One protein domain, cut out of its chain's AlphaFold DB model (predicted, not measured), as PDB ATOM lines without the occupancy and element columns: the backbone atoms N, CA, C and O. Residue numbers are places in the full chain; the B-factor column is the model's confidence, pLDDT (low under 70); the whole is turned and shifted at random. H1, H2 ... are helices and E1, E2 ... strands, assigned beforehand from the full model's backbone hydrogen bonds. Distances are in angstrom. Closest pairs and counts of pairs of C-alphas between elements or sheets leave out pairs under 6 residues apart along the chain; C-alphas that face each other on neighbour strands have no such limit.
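This is residues 10 to 68 of the 122 residues of an uncharacterized protein of Chryseobacterium gleum (UniProt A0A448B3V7). Two short helices, H1 and H2, sit side by side in one loose lobe with the long looping stretch of residues 17 to 36 that joins them; from there the chain runs out through residues 45 to 50 to a small two-stranded hairpin, E1 and E2, which is followed by one more short helix, H3. The tip of the hairpin sticks out, with residues 52 to 57 standing free. The printed part has 59 residues, with three named helices and two named strands in the order H1, H2, E1, E2, H3; the sheet, in the order E1 - E2, is antiparallel. The class is mixed, helices and strands, though under half of the residues are in named elements. The whole is only just loose, close to compact, with a radius of gyration of the C-alphas of 12.7 A, and flat, with spans of 32 by 30 by 14 A.

H1, residues 10 to 16, and H2, residues 37 to 44, only just touch, with 3 pairs of C-alphas within 8 A. The closest C-alphas of the two are those of Ile 13 and Leu 42, 6.7 A apart. Their lines stand at a shallow tilt of 27 degrees, and they run the same way. E1, residues 51 to 53, and E2, residues 56 to 58, form a hairpin of antiparallel neighbour strands, with 147 degrees between their directions. The C-alphas of Val 52 and Ser 57 face each other at 4.4 A. N 51 and O 58, at 2.9 A, and N 58 and O 51, at 2.8 A, are within hydrogen-bond range. H3, residues 62 to 67, touches no helix; the closest C-alphas of E2 and H3 are those of Tyr 58 and Gly 64, 7.9 A apart. H1 is apart from E1, E2 and H3, and H2 is apart from E2 and H3. In H1, H2 and H3 every O i to N i+4 pair is within hydrogen-bond range.

H1 begins at C-alpha 10, at (-4.581, -7.885, 6.567), and is 9.9 A long from first to last C-alpha. H2, the longest helix with 8 residues, measures 10.8 A. E1 begins at C-alpha 51, at (-2.741, 12.144, 13.121); E1 and E2 are each 6.5 A long. H3 measures 8.6 A and ends at C-alpha 67, at (11.599, 13.213, 6.982).

The two C-alphas farthest apart are those of Lys 37 and Lys 54, at 36.3 A. The printed part has no cut. The link from H1 to H2, 20 residues, is long; that from H2 to E1 is short, and those from E1 to E2 and from E2 to H3 are tight. The mean pLDDT of the printed part is 88.3, and residues 34 to 35 are under 70.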
ATOM      1  N   GLN A  10      -3.450  -7.602   7.454       89.56
ATOM      2  CA  GLN A  10      -4.581  -7.885   6.567       89.56
ATOM      3  C   GLN A  10      -5.828  -8.296   7.358       89.56
ATOM      4  O   GLN A  10      -6.916  -7.779   7.121       89.56
ATOM      5  N   LYS A  11      -5.653  -9.172   8.350       91.19
ATOM      6  CA  LYS A  11      -6.754  -9.645   9.187       91.19
ATOM      7  C   LYS A  11      -7.342  -8.521  10.035       91.19
ATOM      8  O   LYS A  11      -8.551  -8.489  10.221       91.19
ATOM      9  N   ILE A  12      -6.516  -7.579  10.503       92.69
ATOM     10  CA  ILE A  12      -7.004  -6.365  11.172       92.69
ATOM     11  C   ILE A  12      -7.967  -5.610  10.250       92.69
ATOM     12  O   ILE A  12      -9.070  -5.310  10.682       92.69
ATOM     13  N   ILE A  13      -7.593  -5.350   8.993       91.12
ATOM     14  CA  ILE A  13      -8.429  -4.618   8.021       91.12
ATOM     15  C   ILE A  13      -9.739  -5.369   7.738       91.12
ATOM     16  O   ILE A  13     -10.813  -4.773   7.759       91.12
ATOM     17  N   GLU A  14      -9.661  -6.680   7.512       90.81
ATOM     18  CA  GLU A  14     -10.822  -7.518   7.186       90.81
ATOM     19  C   GLU A  14     -11.800  -7.671   8.361       90.81
ATOM     20  O   GLU A  14     -13.014  -7.708   8.166       90.81
ATOM     21  N   GLU A  15     -11.289  -7.739   9.591       90.81
ATOM     22  CA  GLU A  15     -12.099  -7.852  10.806       90.81
ATOM     23  C   GLU A  15     -12.604  -6.490  11.307       90.81
ATOM     24  O   GLU A  15     -13.629  -6.454  11.986       90.81
ATOM     25  N   LEU A  16     -11.935  -5.371  10.985       90.75
ATOM     26  CA  LEU A  16     -12.277  -4.040  11.510       90.75
ATOM     27  C   LEU A  16     -13.710  -3.627  11.155       90.75
ATOM     28  O   LEU A  16     -14.386  -3.017  11.976       90.75
ATOM     29  N   GLY A  17     -14.209  -4.039   9.984       86.75
ATOM     30  CA  GLY A  17     -15.593  -3.795   9.567       86.75
ATOM     31  C   GLY A  17     -16.651  -4.419  10.489       86.75
ATOM     32  O   GLY A  17     -17.781  -3.945  10.526       86.75
ATOM     33  N   LYS A  18     -16.296  -5.437  11.286       91.19
ATOM     34  CA  LYS A  18     -17.185  -6.023  12.306       91.19
ATOM     35  C   LYS A  18     -17.300  -5.148  13.562       91.19
ATOM     36  O   LYS A  18     -18.142  -5.416  14.417       91.19
ATOM     37  N   TYR A  19     -16.453  -4.126  13.691       91.25
ATOM     38  CA  TYR A  19     -16.319  -3.286  14.877       91.25
ATOM     39  C   TYR A  19     -16.361  -1.788  14.502       91.25
ATOM     40  O   TYR A  19     -15.323  -1.125  14.531       91.25
ATOM     41  N   PRO A  20     -17.542  -1.224  14.178       86.88
ATOM     42  CA  PRO A  20     -17.668   0.127  13.609       86.88
ATOM     43  C   PRO A  20     -17.117   1.258  14.497       86.88
ATOM     44  O   PRO A  20     -16.607   2.244  13.976       86.88
ATOM     45  N   ASP A  21     -17.137   1.098  15.824       90.38
ATOM     46  CA  ASP A  21     -16.657   2.111  16.781       90.38
ATOM     47  C   ASP A  21     -15.202   1.885  17.232       90.38
ATOM     48  O   ASP A  21     -14.793   2.310  18.320       90.38
ATOM     49  N   LYS A  22     -14.414   1.129  16.457       90.94
ATOM     50  CA  LYS A  22     -13.023   0.800  16.786       90.94
ATOM     51  C   LYS A  22     -12.061   1.356  15.746       90.94
ATOM     52  O   LYS A  22     -12.355   1.429  14.560       90.94
ATOM     53  N   ILE A  23     -10.873   1.710  16.223       92.44
ATOM     54  CA  ILE A  23      -9.729   2.077  15.390       92.44
ATOM     55  C   ILE A  23      -8.689   0.960  15.446       92.44
ATOM     56  O   ILE A  23      -8.469   0.357  16.499       92.44
ATOM     57  N   GLY A  24      -8.060   0.686  14.307       91.81
ATOM     58  CA  GLY A  24      -6.943  -0.245  14.188       91.81
ATOM     59  C   GLY A  24      -5.642   0.494  13.891       91.81
ATOM     60  O   GLY A  24      -5.654   1.579  13.314       91.81
ATOM     61  N   VAL A  25      -4.517  -0.115  14.260       91.94
ATOM     62  CA  VAL A  25      -3.179   0.350  13.876       91.94
ATOM     63  C   VAL A  25      -2.520  -0.753  13.062       91.94
ATOM     64  O   VAL A  25      -2.490  -1.907  13.483       91.94
ATOM     65  N   ILE A  26      -2.003  -0.393  11.893       91.94
ATOM     66  CA  ILE A  26      -1.358  -1.302  10.943       91.94
ATOM     67  C   ILE A  26      -0.110  -0.636  10.364       91.94
ATOM     68  O   ILE A  26       0.014   0.590  10.365       91.94
ATOM     69  N   GLY A  27       0.811  -1.442   9.840       90.19
ATOM     70  CA  GLY A  27       1.938  -0.921   9.071       90.19
ATOM     71  C   GLY A  27       1.481  -0.370   7.720       90.19
ATOM     72  O   GLY A  27       0.718  -1.036   7.013       90.19
ATOM     73  N   LEU A  28       1.983   0.810   7.332       88.94
ATOM     74  CA  LEU A  28       1.664   1.438   6.040       88.94
ATOM     75  C   LEU A  28       2.005   0.524   4.851       88.94
ATOM     76  O   LEU A  28       1.301   0.514   3.844       88.94
ATOM     77  N   ASN A  29       3.035  -0.310   5.005       88.06
ATOM     78  CA  ASN A  29       3.478  -1.278   4.006       88.06
ATOM     79  C   ASN A  29       2.409  -2.311   3.597       88.06
ATOM     80  O   ASN A  29       2.536  -2.930   2.546       88.06
ATOM     81  N   THR A  30       1.351  -2.483   4.396       86.81
ATOM     82  CA  THR A  30       0.273  -3.460   4.154       86.81
ATOM     83  C   THR A  30      -0.506  -3.187   2.871       86.81
ATOM     84  O   THR A  30      -0.962  -4.125   2.228       86.81
ATOM     85  N   PHE A  31      -0.661  -1.920   2.491       81.38
ATOM     86  CA  PHE A  31      -1.356  -1.544   1.258       81.38
ATOM     87  C   PHE A  31      -0.669  -0.403   0.511       81.38
ATOM     88  O   PHE A  31      -1.289   0.262  -0.318       81.38
ATOM     89  N   SER A  32       0.607  -0.131   0.796       75.19
ATOM     90  CA  SER A  32       1.353   0.929   0.115       75.19
ATOM     91  C   SER A  32       1.763   0.564  -1.313       75.19
ATOM     92  O   SER A  32       2.138   1.461  -2.066       75.19
ATOM     93  N   ARG A  33       1.661  -0.713  -1.722       74.44
ATOM     94  CA  ARG A  33       1.983  -1.140  -3.092       74.44
ATOM     95  C   ARG A  33       0.901  -0.652  -4.071       74.44
ATOM     96  O   ARG A  33      -0.238  -1.098  -3.973       74.44
ATOM     97  N   PRO A  34       1.239   0.221  -5.038       64.75
ATOM     98  CA  PRO A  34       0.250   0.843  -5.919       64.75
ATOM     99  C   PRO A  34      -0.268  -0.062  -7.050       64.75
ATOM    100  O   PRO A  34      -1.172   0.355  -7.752       64.75
ATOM    101  N   TYR A  35       0.299  -1.258  -7.250       68.25
ATOM    102  CA  TYR A  35      -0.060  -2.163  -8.360       68.25
ATOM    103  C   TYR A  35      -0.456  -3.571  -7.898       68.25
ATOM    104  O   TYR A  35      -0.484  -4.509  -8.695       68.25
ATOM    105  N   ASP A  36      -0.697  -3.747  -6.601       78.88
ATOM    106  CA  ASP A  36      -1.137  -5.019  -6.044       78.88
ATOM    107  C   ASP A  36      -2.649  -4.970  -5.791       78.88
ATOM    108  O   ASP A  36      -3.121  -4.178  -4.975       78.88
ATOM    109  N   LYS A  37      -3.407  -5.840  -6.469       83.06
ATOM    110  CA  LYS A  37      -4.878  -5.895  -6.364       83.06
ATOM    111  C   LYS A  37      -5.349  -6.128  -4.928       83.06
ATOM    112  O   LYS A  37      -6.412  -5.655  -4.532       83.06
ATOM    113  N   THR A  38      -4.559  -6.857  -4.138       83.44
ATOM    114  CA  THR A  38      -4.847  -7.077  -2.717       83.44
ATOM    115  C   THR A  38      -4.741  -5.769  -1.938       83.44
ATOM    116  O   THR A  38      -5.649  -5.424  -1.185       83.44
ATOM    117  N   SER A  39      -3.661  -5.018  -2.152       82.56
ATOM    118  CA  SER A  39      -3.426  -3.712  -1.530       82.56
ATOM    119  C   SER A  39      -4.513  -2.688  -1.881       82.56
ATOM    120  O   SER A  39      -4.968  -1.966  -0.995       82.56
ATOM    121  N   GLU A  40      -4.970  -2.650  -3.136       84.75
ATOM    122  CA  GLU A  40      -6.084  -1.792  -3.571       84.75
ATOM    123  C   GLU A  40      -7.378  -2.132  -2.821       84.75
ATOM    124  O   GLU A  40      -7.942  -1.270  -2.147       84.75
ATOM    125  N   ARG A  41      -7.778  -3.411  -2.829       88.94
ATOM    126  CA  ARG A  41      -8.966  -3.896  -2.111       88.94
ATOM    127  C   ARG A  41      -8.926  -3.531  -0.628       88.94
ATOM    128  O   ARG A  41      -9.907  -3.045  -0.078       88.94
ATOM    129  N   LEU A  42      -7.795  -3.776   0.035       87.56
ATOM    130  CA  LEU A  42      -7.642  -3.497   1.464       87.56
ATOM    131  C   LEU A  42      -7.719  -1.997   1.768       87.56
ATOM    132  O   LEU A  42      -8.252  -1.624   2.810       87.56
ATOM    133  N   ARG A  43      -7.219  -1.142   0.869       86.00
ATOM    134  CA  ARG A  43      -7.285   0.316   1.014       86.00
ATOM    135  C   ARG A  43      -8.713   0.841   0.882       86.00
ATOM    136  O   ARG A  43      -9.076   1.760   1.603       86.00
ATOM    137  N   GLU A  44      -9.522   0.256   0.003       88.75
ATOM    138  CA  GLU A  44     -10.931   0.637  -0.175       88.75
ATOM    139  C   GLU A  44     -11.810   0.253   1.026       88.75
ATOM    140  O   GLU A  44     -12.816   0.906   1.293       88.75
ATOM    141  N   MET A  45     -11.425  -0.778   1.785       90.00
ATOM    142  CA  MET A  45     -12.186  -1.258   2.945       90.00
ATOM    143  C   MET A  45     -12.083  -0.355   4.182       90.00
ATOM    144  O   MET A  45     -12.901  -0.489   5.093       90.00
ATOM    145  N   VAL A  46     -11.080   0.525   4.265       89.94
ATOM    146  CA  VAL A  46     -10.801   1.310   5.477       89.94
ATOM    147  C   VAL A  46     -10.526   2.772   5.172       89.94
ATOM    148  O   VAL A  46      -9.944   3.133   4.155       89.94
ATOM    149  N   LYS A  47     -10.887   3.642   6.116       90.88
ATOM    150  CA  LYS A  47     -10.525   5.058   6.076       90.88
ATOM    151  C   LYS A  47      -9.265   5.291   6.905       90.88
ATOM    152  O   LYS A  47      -9.276   5.077   8.115       90.88
ATOM    153  N   VAL A  48      -8.197   5.767   6.268       91.12
ATOM    154  CA  VAL A  48      -6.989   6.212   6.980       91.12
ATOM    155  C   VAL A  48      -7.281   7.547   7.658       91.12
ATOM    156  O   VAL A  48      -7.754   8.488   7.020       91.12
ATOM    157  N   LEU A  49      -7.032   7.615   8.964       92.94
ATOM    158  CA  LEU A  49      -7.244   8.822   9.756       92.94
ATOM    159  C   LEU A  49      -5.955   9.654   9.812       92.94
ATOM    160  O   LEU A  49      -4.878   9.071   9.971       92.94
ATOM    161  N   PRO A  50      -6.043  10.993   9.718       93.56
ATOM    162  CA  PRO A  50      -4.899  11.853   9.972       93.56
ATOM    163  C   PRO A  50      -4.539  11.838  11.461       93.56
ATOM    164  O   PRO A  50      -5.398  11.666  12.329       93.56
ATOM    165  N   VAL A  51      -3.264  12.060  11.755       94.12
ATOM    166  CA  VAL A  51      -2.741  12.144  13.121       94.12
ATOM    167  C   VAL A  51      -2.469  13.601  13.441       94.12
ATOM    168  O   VAL A  51      -1.784  14.277  12.682       94.12
ATOM    169  N   VAL A  52      -2.986  14.091  14.567       94.88
ATOM    170  CA  VAL A  52      -2.714  15.456  15.025       94.88
ATOM    171  C   VAL A  52      -1.687  15.407  16.148       94.88
ATOM    172  O   VAL A  52      -1.951  14.821  17.195       94.88
ATOM    173  N   ASP A  53      -0.541  16.051  15.940       94.12
ATOM    174  CA  ASP A  53       0.457  16.297  16.983       94.12
ATOM    175  C   ASP A  53       0.733  17.799  17.077       94.12
ATOM    176  O   ASP A  53       0.920  18.477  16.066       94.12
ATOM    177  N   LYS A  54       0.712  18.343  18.299       92.12
ATOM    178  CA  LYS A  54       0.989  19.768  18.586       92.12
ATOM    179  C   LYS A  54       0.222  20.759  17.688       92.12
ATOM    180  O   LYS A  54       0.758  21.786  17.280       92.12
ATOM    181  N   GLY A  55      -1.034  20.444  17.364       92.50
ATOM    182  CA  GLY A  55      -1.899  21.288  16.530       92.50
ATOM    183  C   GLY A  55      -1.624  21.219  15.022       92.50
ATOM    184  O   GLY A  55      -2.293  21.912  14.259       92.50
ATOM    185  N   LYS A  56      -0.684  20.379  14.572       93.88
ATOM    186  CA  LYS A  56      -0.446  20.081  13.155       93.88
ATOM    187  C   LYS A  56      -1.049  18.729  12.797       93.88
ATOM    188  O   LYS A  56      -0.915  17.770  13.550       93.88
ATOM    189  N   SER A  57      -1.719  18.671  11.649       94.31
ATOM    190  CA  SER A  57      -2.301  17.443  11.104       94.31
ATOM    191  C   SER A  57      -1.328  16.794  10.125       94.31
ATOM    192  O   SER A  57      -0.798  17.470   9.245       94.31
ATOM    193  N   TYR A  58      -1.120  15.491  10.273       94.38
ATOM    194  CA  TYR A  58      -0.203  14.687   9.480       94.38
ATOM    195  C   TYR A  58      -0.955  13.547   8.795       94.38
ATOM    196  O   TYR A  58      -1.717  12.815   9.433       94.38
ATOM    197  N   ASN A  59      -0.701  13.365   7.500       91.88
ATOM    198  CA  ASN A  59      -1.176  12.209   6.747       91.88
ATOM    199  C   ASN A  59      -0.089  11.131   6.700       91.88
ATOM    200  O   ASN A  59       1.101  11.430   6.761       91.88
ATOM    201  N   ALA A  60      -0.504   9.869   6.591       88.75
ATOM    202  CA  ALA A  60       0.423   8.759   6.415       88.75
ATOM    203  C   ALA A  60       0.907   8.708   4.956       88.75
ATOM    204  O   ALA A  60       0.290   8.055   4.113       88.75
ATOM    205  N   ASP A  61       2.001   9.406   4.659       87.25
ATOM    206  CA  ASP A  61       2.657   9.409   3.350       87.25
ATOM    207  C   ASP A  61       4.158   9.083   3.456       87.25
ATOM    208  O   ASP A  61       4.756   9.066   4.533       87.25
ATOM    209  N   PHE A  62       4.775   8.753   2.318       85.50
ATOM    210  CA  PHE A  62       6.192   8.390   2.282       85.50
ATOM    211  C   PHE A  62       7.121   9.576   2.553       85.50
ATOM    212  O   PHE A  62       8.232   9.363   3.035       85.50
ATOM    213  N   ASP A  63       6.694  10.807   2.273       88.88
ATOM    214  CA  ASP A  63       7.528  11.988   2.482       88.88
ATOM    215  C   ASP A  63       7.683  12.303   3.969       88.88
ATOM    216  O   ASP A  63       8.814  12.423   4.439       88.88
ATOM    217  N   GLY A  64       6.584  12.315   4.725       89.50
ATOM    218  CA  GLY A  64       6.573  12.486   6.174       89.50
ATOM    219  C   GLY A  64       7.248  11.332   6.917       89.50
ATOM    220  O   GLY A  64       7.894  11.553   7.943       89.50
ATOM    221  N   LEU A  65       7.165  10.102   6.391       88.75
ATOM    222  CA  LEU A  65       7.950   8.973   6.907       88.75
ATOM    223  C   LEU A  65       9.451   9.153   6.647       88.75
ATOM    224  O   LEU A  65      10.270   8.846   7.511       88.75
ATOM    225  N   ARG A  66       9.825   9.653   5.465       88.31
ATOM    226  CA  ARG A  66      11.219   9.883   5.067       88.31
ATOM    227  C   ARG A  66      11.866  11.023   5.850       88.31
ATOM    228  O   ARG A  66      13.045  10.920   6.178       88.31
ATOM    229  N   THR A  67      11.127  12.091   6.149       90.44
ATOM    230  CA  THR A  67      11.599  13.213   6.982       90.44
ATOM    231  C   THR A  67      11.495  12.929   8.481       90.44
ATOM    232  O   THR A  67      12.019  13.703   9.277       90.44
ATOM    233  N   MET A  68      10.870  11.808   8.872       88.50
ATOM    234  CA  MET A  68      10.531  11.464  10.260       88.50
ATOM    235  C   MET A  68       9.619  12.498  10.945       88.50
ATOM    236  O   MET A  68       9.591  12.591  12.170       88.50
TER     237      MET A  68